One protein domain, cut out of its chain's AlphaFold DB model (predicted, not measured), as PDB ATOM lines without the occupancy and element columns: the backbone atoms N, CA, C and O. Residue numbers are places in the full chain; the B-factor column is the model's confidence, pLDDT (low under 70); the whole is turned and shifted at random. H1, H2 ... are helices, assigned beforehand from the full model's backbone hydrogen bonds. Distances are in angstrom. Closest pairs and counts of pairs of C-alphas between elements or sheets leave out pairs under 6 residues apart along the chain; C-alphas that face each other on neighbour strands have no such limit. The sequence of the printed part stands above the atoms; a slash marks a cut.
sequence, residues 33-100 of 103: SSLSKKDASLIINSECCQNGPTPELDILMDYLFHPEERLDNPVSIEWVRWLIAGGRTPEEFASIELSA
ATOM      1  N   SER A  33      22.625  39.161 -19.395       64.62
ATOM      2  CA  SER A  33      22.321  39.882 -18.152       64.62
ATOM      3  C   SER A  33      22.797  39.153 -16.885       64.62
ATOM      4  O   SER A  33      22.919  39.766 -15.827       64.62
ATOM      5  N   SER A  34      23.099  37.851 -16.986       70.88
ATOM      6  CA  SER A  34      23.633  37.029 -15.888       70.88
ATOM      7  C   SER A  34      25.157  36.857 -15.920       70.88
ATOM      8  O   SER A  34      25.734  36.285 -14.994       70.88
ATOM      9  N   LEU A  35      25.810  37.340 -16.979       74.69
ATOM     10  CA  LEU A  35      27.255  37.253 -17.160       74.69
ATOM     11  C   LEU A  35      27.980  38.451 -16.542       74.69
ATOM     12  O   LEU A  35      27.395  39.496 -16.251       74.69
ATOM     13  N   SER A  36      29.295  38.307 -16.366       82.12
ATOM     14  CA  SER A  36      30.139  39.450 -16.031       82.12
ATOM     15  C   SER A  36      30.095  40.487 -17.164       82.12
ATOM     16  O   SER A  36      29.959  40.129 -18.336       82.12
ATOM     17  N   LYS A  37      30.257  41.779 -16.835       83.31
ATOM     18  CA  LYS A  37      30.264  42.869 -17.836       83.31
ATOM     19  C   LYS A  37      31.275  42.619 -18.957       83.31
ATOM     20  O   LYS A  37      31.014  42.947 -20.115       83.31
ATOM     21  N   LYS A  38      32.406  42.004 -18.598       84.06
ATOM     22  CA  LYS A  38      33.475  41.604 -19.512       84.06
ATOM     23  C   LYS A  38      32.988  40.558 -20.513       84.06
ATOM     24  O   LYS A  38      33.067  40.795 -21.715       84.06
ATOM     25  N   ASP A  39      32.466  39.439 -20.019       83.12
ATOM     26  CA  ASP A  39      32.069  38.309 -20.867       83.12
ATOM     27  C   ASP A  39      30.876  38.669 -21.754       83.12
ATOM     28  O   ASP A  39      30.886  38.381 -22.949       83.12
ATOM     29  N   ALA A  40      29.891  39.381 -21.198       85.81
ATOM     30  CA  ALA A  40      28.750  39.891 -21.952       85.81
ATOM     31  C   ALA A  40      29.198  40.793 -23.115       85.81
ATOM     32  O   ALA A  40      28.756  40.621 -24.248       85.81
ATOM     33  N   SER A  41      30.130  41.716 -22.858       87.25
ATOM     34  CA  SER A  41      30.618  42.636 -23.891       87.25
ATOM     35  C   SER A  41      31.463  41.942 -24.957       87.25
ATOM     36  O   SER A  41      31.449  42.364 -26.110       87.25
ATOM     37  N   LEU A  42      32.180  40.873 -24.602       85.50
ATOM     38  CA  LEU A  42      32.959  40.078 -25.551       85.50
ATOM     39  C   LEU A  42      32.053  39.285 -26.502       85.50
ATOM     40  O   LEU A  42      32.298  39.279 -27.709       85.50
ATOM     41  N   ILE A  43      30.988  38.673 -25.971       85.06
ATOM     42  CA  ILE A  43      29.980  37.956 -26.765       85.06
ATOM     43  C   ILE A  43      29.293  38.925 -27.724       85.06
ATOM     44  O   ILE A  43      29.378  38.732 -28.937       85.06
ATOM     45  N   ILE A  44      28.733  40.024 -27.208       85.38
ATOM     46  CA  ILE A  44      28.045  41.036 -28.019       85.38
ATOM     47  C   ILE A  44      28.965  41.594 -29.108       85.38
ATOM     48  O   ILE A  44      28.570  41.699 -30.268       85.38
ATOM     49  N   ASN A  45      30.219  41.911 -28.774       85.50
ATOM     50  CA  ASN A  45      31.179  42.403 -29.758       85.50
ATOM     51  C   ASN A  45      31.454  41.369 -30.863       85.50
ATOM     52  O   ASN A  45      31.582  41.730 -32.034       85.50
ATOM     53  N   SER A  46      31.511  40.081 -30.512       83.56
ATOM     54  CA  SER A  46      31.687  39.005 -31.488       83.56
ATOM     55  C   SER A  46      30.483  38.859 -32.424       83.56
ATOM     56  O   SER A  46      30.678  38.624 -33.616       83.56
ATOM     57  N   GLU A  47      29.259  39.046 -31.923       83.81
ATOM     58  CA  GLU A  47      28.034  39.006 -32.728       83.81
ATOM     59  C   GLU A  47      27.908  40.239 -33.633       83.81
ATOM     60  O   GLU A  47      27.636  40.104 -34.827       83.81
ATOM     61  N   CYS A  48      28.222  41.433 -33.112       81.88
ATOM     62  CA  CYS A  48      28.288  42.672 -33.893       81.88
ATOM     63  C   CYS A  48      29.263  42.550 -35.075       81.88
ATOM     64  O   CYS A  48      28.950  42.966 -36.192       81.88
ATOM     65  N   CYS A  49      30.435  41.942 -34.858       82.06
ATOM     66  CA  CYS A  49      31.426  41.715 -35.917       82.06
ATOM     67  C   CYS A  49      30.957  40.725 -36.994       82.06
ATOM     68  O   CYS A  49      31.514  40.714 -38.088       82.06
ATOM     69  N   GLN A  50      29.954  39.892 -36.706       81.75
ATOM     70  CA  GLN A  50      29.389  38.929 -37.656       81.75
ATOM     71  C   GLN A  50      28.280  39.543 -38.530       81.75
ATOM     72  O   GLN A  50      27.688  38.831 -39.340       81.75
ATOM     73  N   ASN A  51      28.000  40.850 -38.389       71.56
ATOM     74  CA  ASN A  51      26.946  41.577 -39.111       71.56
ATOM     75  C   ASN A  51      25.551  40.927 -38.992       71.56
ATOM     76  O   ASN A  51      24.705  41.091 -39.875       71.56
ATOM     77  N   GLY A  52      25.319  40.178 -37.912       72.75
ATOM     78  CA  GLY A  52      24.049  39.525 -37.616       72.75
ATOM     79  C   GLY A  52      23.138  40.382 -36.732       72.75
ATOM     80  O   GLY A  52      23.572  41.406 -36.203       72.75
ATOM     81  N   PRO A  53      21.868  39.979 -36.558       70.50
ATOM     82  CA  PRO A  53      21.011  40.565 -35.535       70.50
ATOM     83  C   PRO A  53      21.596  40.282 -34.144       70.50
ATOM     84  O   PRO A  53      21.952  39.141 -33.858       70.50
ATOM     85  N   THR A  54      21.658  41.301 -33.284       79.12
ATOM     86  CA  THR A  54      22.194  41.215 -31.912       79.12
ATOM     87  C   THR A  54      21.080  41.428 -30.880       79.12
ATOM     88  O   THR A  54      21.025  42.478 -30.236       79.12
ATOM     89  N   PRO A  55      20.162  40.460 -30.711       80.44
ATOM     90  CA  PRO A  55      19.040  40.591 -29.781       80.44
ATOM     91  C   PRO A  55      19.500  40.704 -28.321       80.44
ATOM     92  O   PRO A  55      18.828  41.324 -27.503       80.44
ATOM     93  N   GLU A  56      20.659  40.131 -27.986       80.12
ATOM     94  CA  GLU A  56      21.263  40.229 -26.655       80.12
ATOM     95  C   GLU A  56      21.705  41.664 -26.331       80.12
ATOM     96  O   GLU A  56      21.544  42.119 -25.197       80.12
ATOM     97  N   LEU A  57      22.193  42.405 -27.336       83.50
ATOM     98  CA  LEU A  57      22.496  43.827 -27.197       83.50
ATOM     99  C   LEU A  57      21.216  44.641 -27.028       83.50
ATOM    100  O   LEU A  57      21.182  45.491 -26.147       83.50
ATOM    101  N   ASP A  58      20.175  44.372 -27.815       83.75
ATOM    102  CA  ASP A  58      18.907  45.109 -27.723       83.75
ATOM    103  C   ASP A  58      18.281  44.967 -26.327       83.75
ATOM    104  O   ASP A  58      17.927  45.963 -25.703       83.75
ATOM    105  N   ILE A  59      18.253  43.751 -25.771       83.69
ATOM    106  CA  ILE A  59      17.755  43.499 -24.408       83.69
ATOM    107  C   ILE A  59      18.614  44.211 -23.354       83.69
ATOM    108  O   ILE A  59      18.087  44.771 -22.387       83.69
ATOM    109  N   LEU A  60      19.942  44.189 -23.510       83.81
ATOM    110  CA  LEU A  60      20.849  44.883 -22.597       83.81
ATOM    111  C   LEU A  60      20.672  46.403 -22.686       83.81
ATOM    112  O   LEU A  60      20.705  47.083 -21.666       83.81
ATOM    113  N   MET A  61      20.470  46.938 -23.886       84.12
ATOM    114  CA  MET A  61      20.211  48.354 -24.115       84.12
ATOM    115  C   MET A  61      18.878  48.771 -23.509       84.12
ATOM    116  O   MET A  61      18.836  49.779 -22.812       84.12
ATOM    117  N   ASP A  62      17.827  47.972 -23.678       84.31
ATOM    118  CA  ASP A  62      16.564  48.217 -22.994       84.31
ATOM    119  C   ASP A  62      16.814  48.286 -21.488       84.31
ATOM    120  O   ASP A  62      16.515  49.313 -20.888       84.31
ATOM    121  N   TYR A  63      17.478  47.282 -20.891       81.06
ATOM    122  CA  TYR A  63      17.849  47.281 -19.468       81.06
ATOM    123  C   TYR A  63      18.594  48.556 -19.037       81.06
ATOM    124  O   TYR A  63      18.164  49.219 -18.099       81.06
ATOM    125  N   LEU A  64      19.657  48.937 -19.748       78.81
ATOM    126  CA  LEU A  64      20.514  50.075 -19.398       78.81
ATOM    127  C   LEU A  64      19.841  51.444 -19.562       78.81
ATOM    128  O   LEU A  64      20.220  52.386 -18.863       78.81
ATOM    129  N   PHE A  65      18.893  51.565 -20.492       77.94
ATOM    130  CA  PHE A  65      18.239  52.822 -20.862       77.94
ATOM    131  C   PHE A  65      16.757  52.860 -20.463       77.94
ATOM    132  O   PHE A  65      15.982  53.636 -21.031       77.94
ATOM    133  N   HIS A  66      16.353  52.068 -19.463       71.25
ATOM    134  CA  HIS A  66      14.995  52.143 -18.930       71.25
ATOM    135  C   HIS A  66      14.689  53.567 -18.440       71.25
ATOM    136  O   HIS A  66      15.487  54.152 -17.710       71.25
ATOM    137  N   PRO A  67      13.505  54.122 -18.753       69.38
ATOM    138  CA  PRO A  67      13.124  55.479 -18.351       69.38
ATOM    139  C   PRO A  67      12.995  55.658 -16.830       69.38
ATOM    140  O   PRO A  67      12.936  56.786 -16.343       69.38
ATOM    141  N   GLU A  68      12.934  54.556 -16.081       68.94
ATOM    142  CA  GLU A  68      12.928  54.545 -14.616       68.94
ATOM    143  C   GLU A  68      14.339  54.630 -14.018       68.94
ATOM    144  O   GLU A  68      14.498  55.043 -12.867       68.94
ATOM    145  N   GLU A  69      15.368  54.284 -14.793       65.06
ATOM    146  CA  GLU A  69      16.755  54.294 -14.355       65.06
ATOM    147  C   GLU A  69      17.466  55.539 -14.887       65.06
ATOM    148  O   GLU A  69      17.428  55.881 -16.071       65.06
ATOM    149  N   ARG A  70      18.101  56.291 -13.986       67.19
ATOM    150  CA  ARG A  70      18.795  57.511 -14.388       67.19
ATOM    151  C   ARG A  70      20.049  57.133 -15.165       67.19
ATOM    152  O   ARG A  70      20.879  56.360 -14.693       67.19
ATOM    153  N   LEU A  71      20.234  57.767 -16.317       69.75
ATOM    154  CA  LEU A  71      21.417  57.578 -17.157       69.75
ATOM    155  C   LEU A  71      22.733  57.980 -16.458       69.75
ATOM    156  O   LEU A  71      23.815  57.584 -16.882       69.75
ATOM    157  N   ASP A  72      22.643  58.759 -15.376       76.38
ATOM    158  CA  ASP A  72      23.774  59.111 -14.514       76.38
ATOM    159  C   ASP A  72      24.205  57.969 -13.569       76.38
ATOM    160  O   ASP A  72      25.166  58.143 -12.816       76.38
ATOM    161  N   ASN A  73      23.557  56.794 -13.623       80.19
ATOM    162  CA  ASN A  73      23.956  55.642 -12.826       80.19
ATOM    163  C   ASN A  73      25.383  55.195 -13.218       80.19
ATOM    164  O   ASN A  73      25.624  54.814 -14.372       80.19
ATOM    165  N   PRO A  74      26.345  55.179 -12.271       81.56
ATOM    166  CA  PRO A  74      27.707  54.723 -12.538       81.56
ATOM    167  C   PRO A  74      27.762  53.293 -13.093       81.56
ATOM    168  O   PRO A  74      28.664  52.974 -13.867       81.56
ATOM    169  N   VAL A  75      26.793  52.441 -12.742       81.81
ATOM    170  CA  VAL A  75      26.698  51.062 -13.235       81.81
ATOM    171  C   VAL A  75      26.441  51.035 -14.739       81.81
ATOM    172  O   VAL A  75      27.139  50.302 -15.443       81.81
ATOM    173  N   SER A  76      25.507  51.853 -15.233       83.44
ATOM    174  CA  SER A  76      25.166  51.939 -16.658       83.44
ATOM    175  C   SER A  76      26.320  52.509 -17.475       83.44
ATOM    176  O   SER A  76      26.672  51.964 -18.520       83.44
ATOM    177  N   ILE A  77      26.991  53.544 -16.957       85.00
ATOM    178  CA  ILE A  77      28.196  54.111 -17.581       85.00
ATOM    179  C   ILE A  77      29.294  53.048 -17.700       85.00
ATOM    180  O   ILE A  77      29.957  52.952 -18.731       85.00
ATOM    181  N   GLU A  78      29.501  52.232 -16.666       84.25
ATOM    182  CA  GLU A  78      30.494  51.161 -16.708       84.25
ATOM    183  C   GLU A  78      30.147  50.095 -17.757       84.25
ATOM    184  O   GLU A  78      31.023  49.679 -18.511       84.25
ATOM    185  N   TRP A  79      28.878  49.692 -17.856       85.31
ATOM    186  CA  TRP A  79      28.411  48.776 -18.901       85.31
ATOM    187  C   TRP A  79      28.665  49.321 -20.307       85.31
ATOM    188  O   TRP A  79      29.226  48.615 -21.140       85.31
ATOM    189  N   VAL A  80      28.346  50.593 -20.557       85.19
ATOM    190  CA  VAL A  80      28.626  51.245 -21.846       85.19
ATOM    191  C   VAL A  80      30.127  51.256 -22.150       85.19
ATOM    192  O   VAL A  80      30.529  50.985 -23.280       85.19
ATOM    193  N   ARG A  81      30.984  51.509 -21.151       84.19
ATOM    194  CA  ARG A  81      32.448  51.457 -21.327       84.19
ATOM    195  C   ARG A  81      32.927  50.058 -21.708       84.19
ATOM    196  O   ARG A  81      33.768  49.942 -22.596       84.19
ATOM    197  N   TRP A  82      32.388  49.019 -21.074       85.75
ATOM    198  CA  TRP A  82      32.702  47.629 -21.408       85.75
ATOM    199  C   TRP A  82      32.237  47.243 -22.816       85.75
ATOM    200  O   TRP A  82      32.999  46.597 -23.539       85.75
ATOM    201  N   LEU A  83      31.048  47.698 -23.226       84.81
ATOM    202  CA  LEU A  83      30.508  47.475 -24.569       84.81
ATOM    203  C   LEU A  83      31.363  48.145 -25.648       84.81
ATOM    204  O   LEU A  83      31.745  47.487 -26.611       84.81
ATOM    205  N   ILE A  84      31.733  49.419 -25.467       84.06
ATOM    206  CA  ILE A  84      32.619  50.141 -26.400       84.06
ATOM    207  C   ILE A  84      33.995  49.471 -26.476       84.06
ATOM    208  O   ILE A  84      34.580  49.370 -27.552       84.06
ATOM    209  N   ALA A  85      34.511  48.991 -25.344       83.69
ATOM    210  CA  ALA A  85      35.768  48.255 -25.306       83.69
ATOM    211  C   ALA A  85      35.656  46.833 -25.893       83.69
ATOM    212  O   ALA A  85      36.676  46.166 -26.073       83.69
ATOM    213  N   GLY A  86      34.443  46.343 -26.170       81.94
ATOM    214  CA  GLY A  86      34.193  44.996 -26.678       81.94
ATOM    215  C   GLY A  86      34.675  43.895 -25.734       81.94
ATOM    216  O   GLY A  86      35.226  42.893 -26.189       81.94
ATOM    217  N   GLY A  87      34.550  44.114 -24.421       81.56
ATOM    218  CA  GLY A  87      35.037  43.183 -23.397       81.56
ATOM    219  C   GLY A  87      36.544  43.259 -23.127       81.56
ATOM    220  O   GLY A  87      37.058  42.438 -22.367       81.56
ATOM    221  N   ARG A  88      37.258  44.230 -23.709       74.25
ATOM    222  CA  ARG A  88      38.698  44.404 -23.483       74.25
ATOM    223  C   ARG A  88      38.976  45.283 -22.271       74.25
ATOM    224  O   ARG A  88      38.328  46.311 -22.076       74.25
ATOM    225  N   THR A  89      39.964  44.913 -21.462       72.38
ATOM    226  CA  THR A  89      40.457  45.803 -20.401       72.38
ATOM    227  C   THR A  89      41.421  46.850 -20.977       72.38
ATOM    228  O   THR A  89      42.064  46.608 -21.999       72.38
ATOM    229  N   PRO A  90      41.592  48.018 -20.322       61.22
ATOM    230  CA  PRO A  90      42.622  48.988 -20.711       61.22
ATOM    231  C   PRO A  90      44.037  48.387 -20.761       61.22
ATOM    232  O   PRO A  90      44.866  48.803 -21.565       61.22
ATOM    233  N   GLU A  91      44.303  47.385 -19.924       60.22
ATOM    234  CA  GLU A  91      45.574  46.658 -19.866       60.22
ATOM    235  C   GLU A  91      45.786  45.756 -21.096       60.22
ATOM    236  O   GLU A  91      46.881  45.712 -21.653       60.22
ATOM    237  N   GLU A  92      44.721  45.116 -21.597       63.16
ATOM    238  CA  GLU A  92      44.752  44.353 -22.852       63.16
ATOM    239  C   GLU A  92      44.990  45.263 -24.070       63.16
ATOM    240  O   GLU A  92      45.634  44.841 -25.027       63.16
ATOM    241  N   PHE A  93      44.535  46.520 -24.029       53.84
ATOM    242  CA  PHE A  93      44.843  47.506 -25.071       53.84
ATOM    243  C   PHE A  93      46.316  47.951 -25.031       53.84
ATOM    244  O   PHE A  93      46.961  48.021 -26.073       53.84
ATOM    245  N   ALA A  94      46.875  48.182 -23.837       57.09
ATOM    246  CA  ALA A  94      48.276  48.585 -23.662       57.09
ATOM    247  C   ALA A  94      49.284  47.487 -24.063       57.09
ATOM    248  O   ALA A  94      50.384  47.783 -24.528       57.09
ATOM    249  N   SER A  95      48.901  46.216 -23.921       55.31
ATOM    250  CA  SER A  95      49.703  45.053 -24.335       55.31
ATOM    251  C   SER A  95      49.968  45.003 -25.850       55.31
ATOM    252  O   SER A  95      51.036  44.566 -26.281       55.31
ATOM    253  N   ILE A  96      49.037  45.504 -26.671       58.31
ATOM    254  CA  ILE A  96      49.150  45.448 -28.138       58.31
ATOM    255  C   ILE A  96      50.318  46.314 -28.636       58.31
ATOM    256  O   ILE A  96      51.052  45.890 -29.527       58.31
ATOM    257  N   GLU A  97      50.545  47.485 -28.035       53.47
ATOM    258  CA  GLU A  97      51.627  48.385 -28.455       53.47
ATOM    259  C   GLU A  97      53.018  47.846 -28.096       53.47
ATOM    260  O   GLU A  97      53.936  47.988 -28.897       53.47
ATOM    261  N   LEU A  98      53.195  47.145 -26.972       53.50
ATOM    262  CA  LEU A  98      54.516  46.625 -26.577       53.50
ATOM    263  C   LEU A  98      55.050  45.542 -27.526       53.50
ATOM    264  O   LEU A  98      56.253  45.486 -27.766       53.50
ATOM    265  N   SER A  99      54.170  44.732 -28.119       52.66
ATOM    266  CA  SER A  99      54.568  43.708 -29.099       52.66
ATOM    267  C   SER A  99      54.987  44.278 -30.462       52.66
ATOM    268  O   SER A  99      55.646  43.593 -31.240       52.66
ATOM    269  N   ALA A 100      54.623  45.531 -30.758       55.53
ATOM    270  CA  ALA A 100      54.939  46.191 -32.023       55.53
ATOM    271  C   ALA A 100      56.271  46.966 -31.992       55.53
ATOM    272  O   ALA A 100      56.750  47.385 -33.045       55.53
TER     273      ALA A 100
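AT A GLANCE: This is residues 33 to 100 of the 103 residues of an uncharacterized protein of Megaselia scalaris (UniProt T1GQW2). Three short helices, H1, H2 and H3, stand with their centres in a triangle as a loose bundle, and a fourth, H4, leads away from it as an arm whose residues 94 to 100 stick out free. The bundle is up and down, each helix running against the one before it, and the loop of residues 66 to 72 also stands free. The printed part has 68 residues with four named helices, in the order H1, H2, H3, H4, and no named strand; the class is all helix. The whole is only just loose, close to compact, with a radius of gyration of the C-alphas of 13.5 A, and elongated, spanning 46 by 29 by 18 A.

HOW THE PARTS SIT: H1, residues 37 to 49, touches H3, residues 74 to 84; their closest C-alphas, those of Ser 41 and Leu 83, are 4.9 A apart. They run the same way at a tilt of 36 degrees, only just steep. H2, residues 55 to 64, is close to H1 but not clearly touching; their closest C-alphas, those of Ile 44 and Leu 57, are 6.3 A apart. H1 and H2 run opposite ways at a steep tilt of 45 degrees. H2 is also close to H3 but not clearly touching, with the closest C-alphas, those of Leu 64 and Ser 76, 5.7 A apart. H2 and H3 run opposite ways at a shallow tilt of 27 degrees. H4, residues 90 to 100, is apart from H1, H2 and H3. In H1, H2 and H3 every O i to N i+4 pair is within hydrogen-bond range; in H4 2 of 7 are, beside 5 of 8 O i to N i+3 pairs.

IN THESE COORDINATES: H1 begins at C-alpha 37 (30.264, 42.869, -17.836) and is 18.2 A long. H2 measures 14.1 A and H3 15.4 A. H4 measures 17.0 A and ends at C-alpha 100 (54.939, 46.191, -32.023).

THE WHOLE: The C-alphas farthest apart, those of Glu 68 and Ala 100, are 46.2 A apart. The printed part has no cut. The links H1 to H2 and H3 to H4 are tight, and H2 to H3 is short. The model's pLDDT is under 70 at residue 33, residues 67 to 71 and residues 90 to 100.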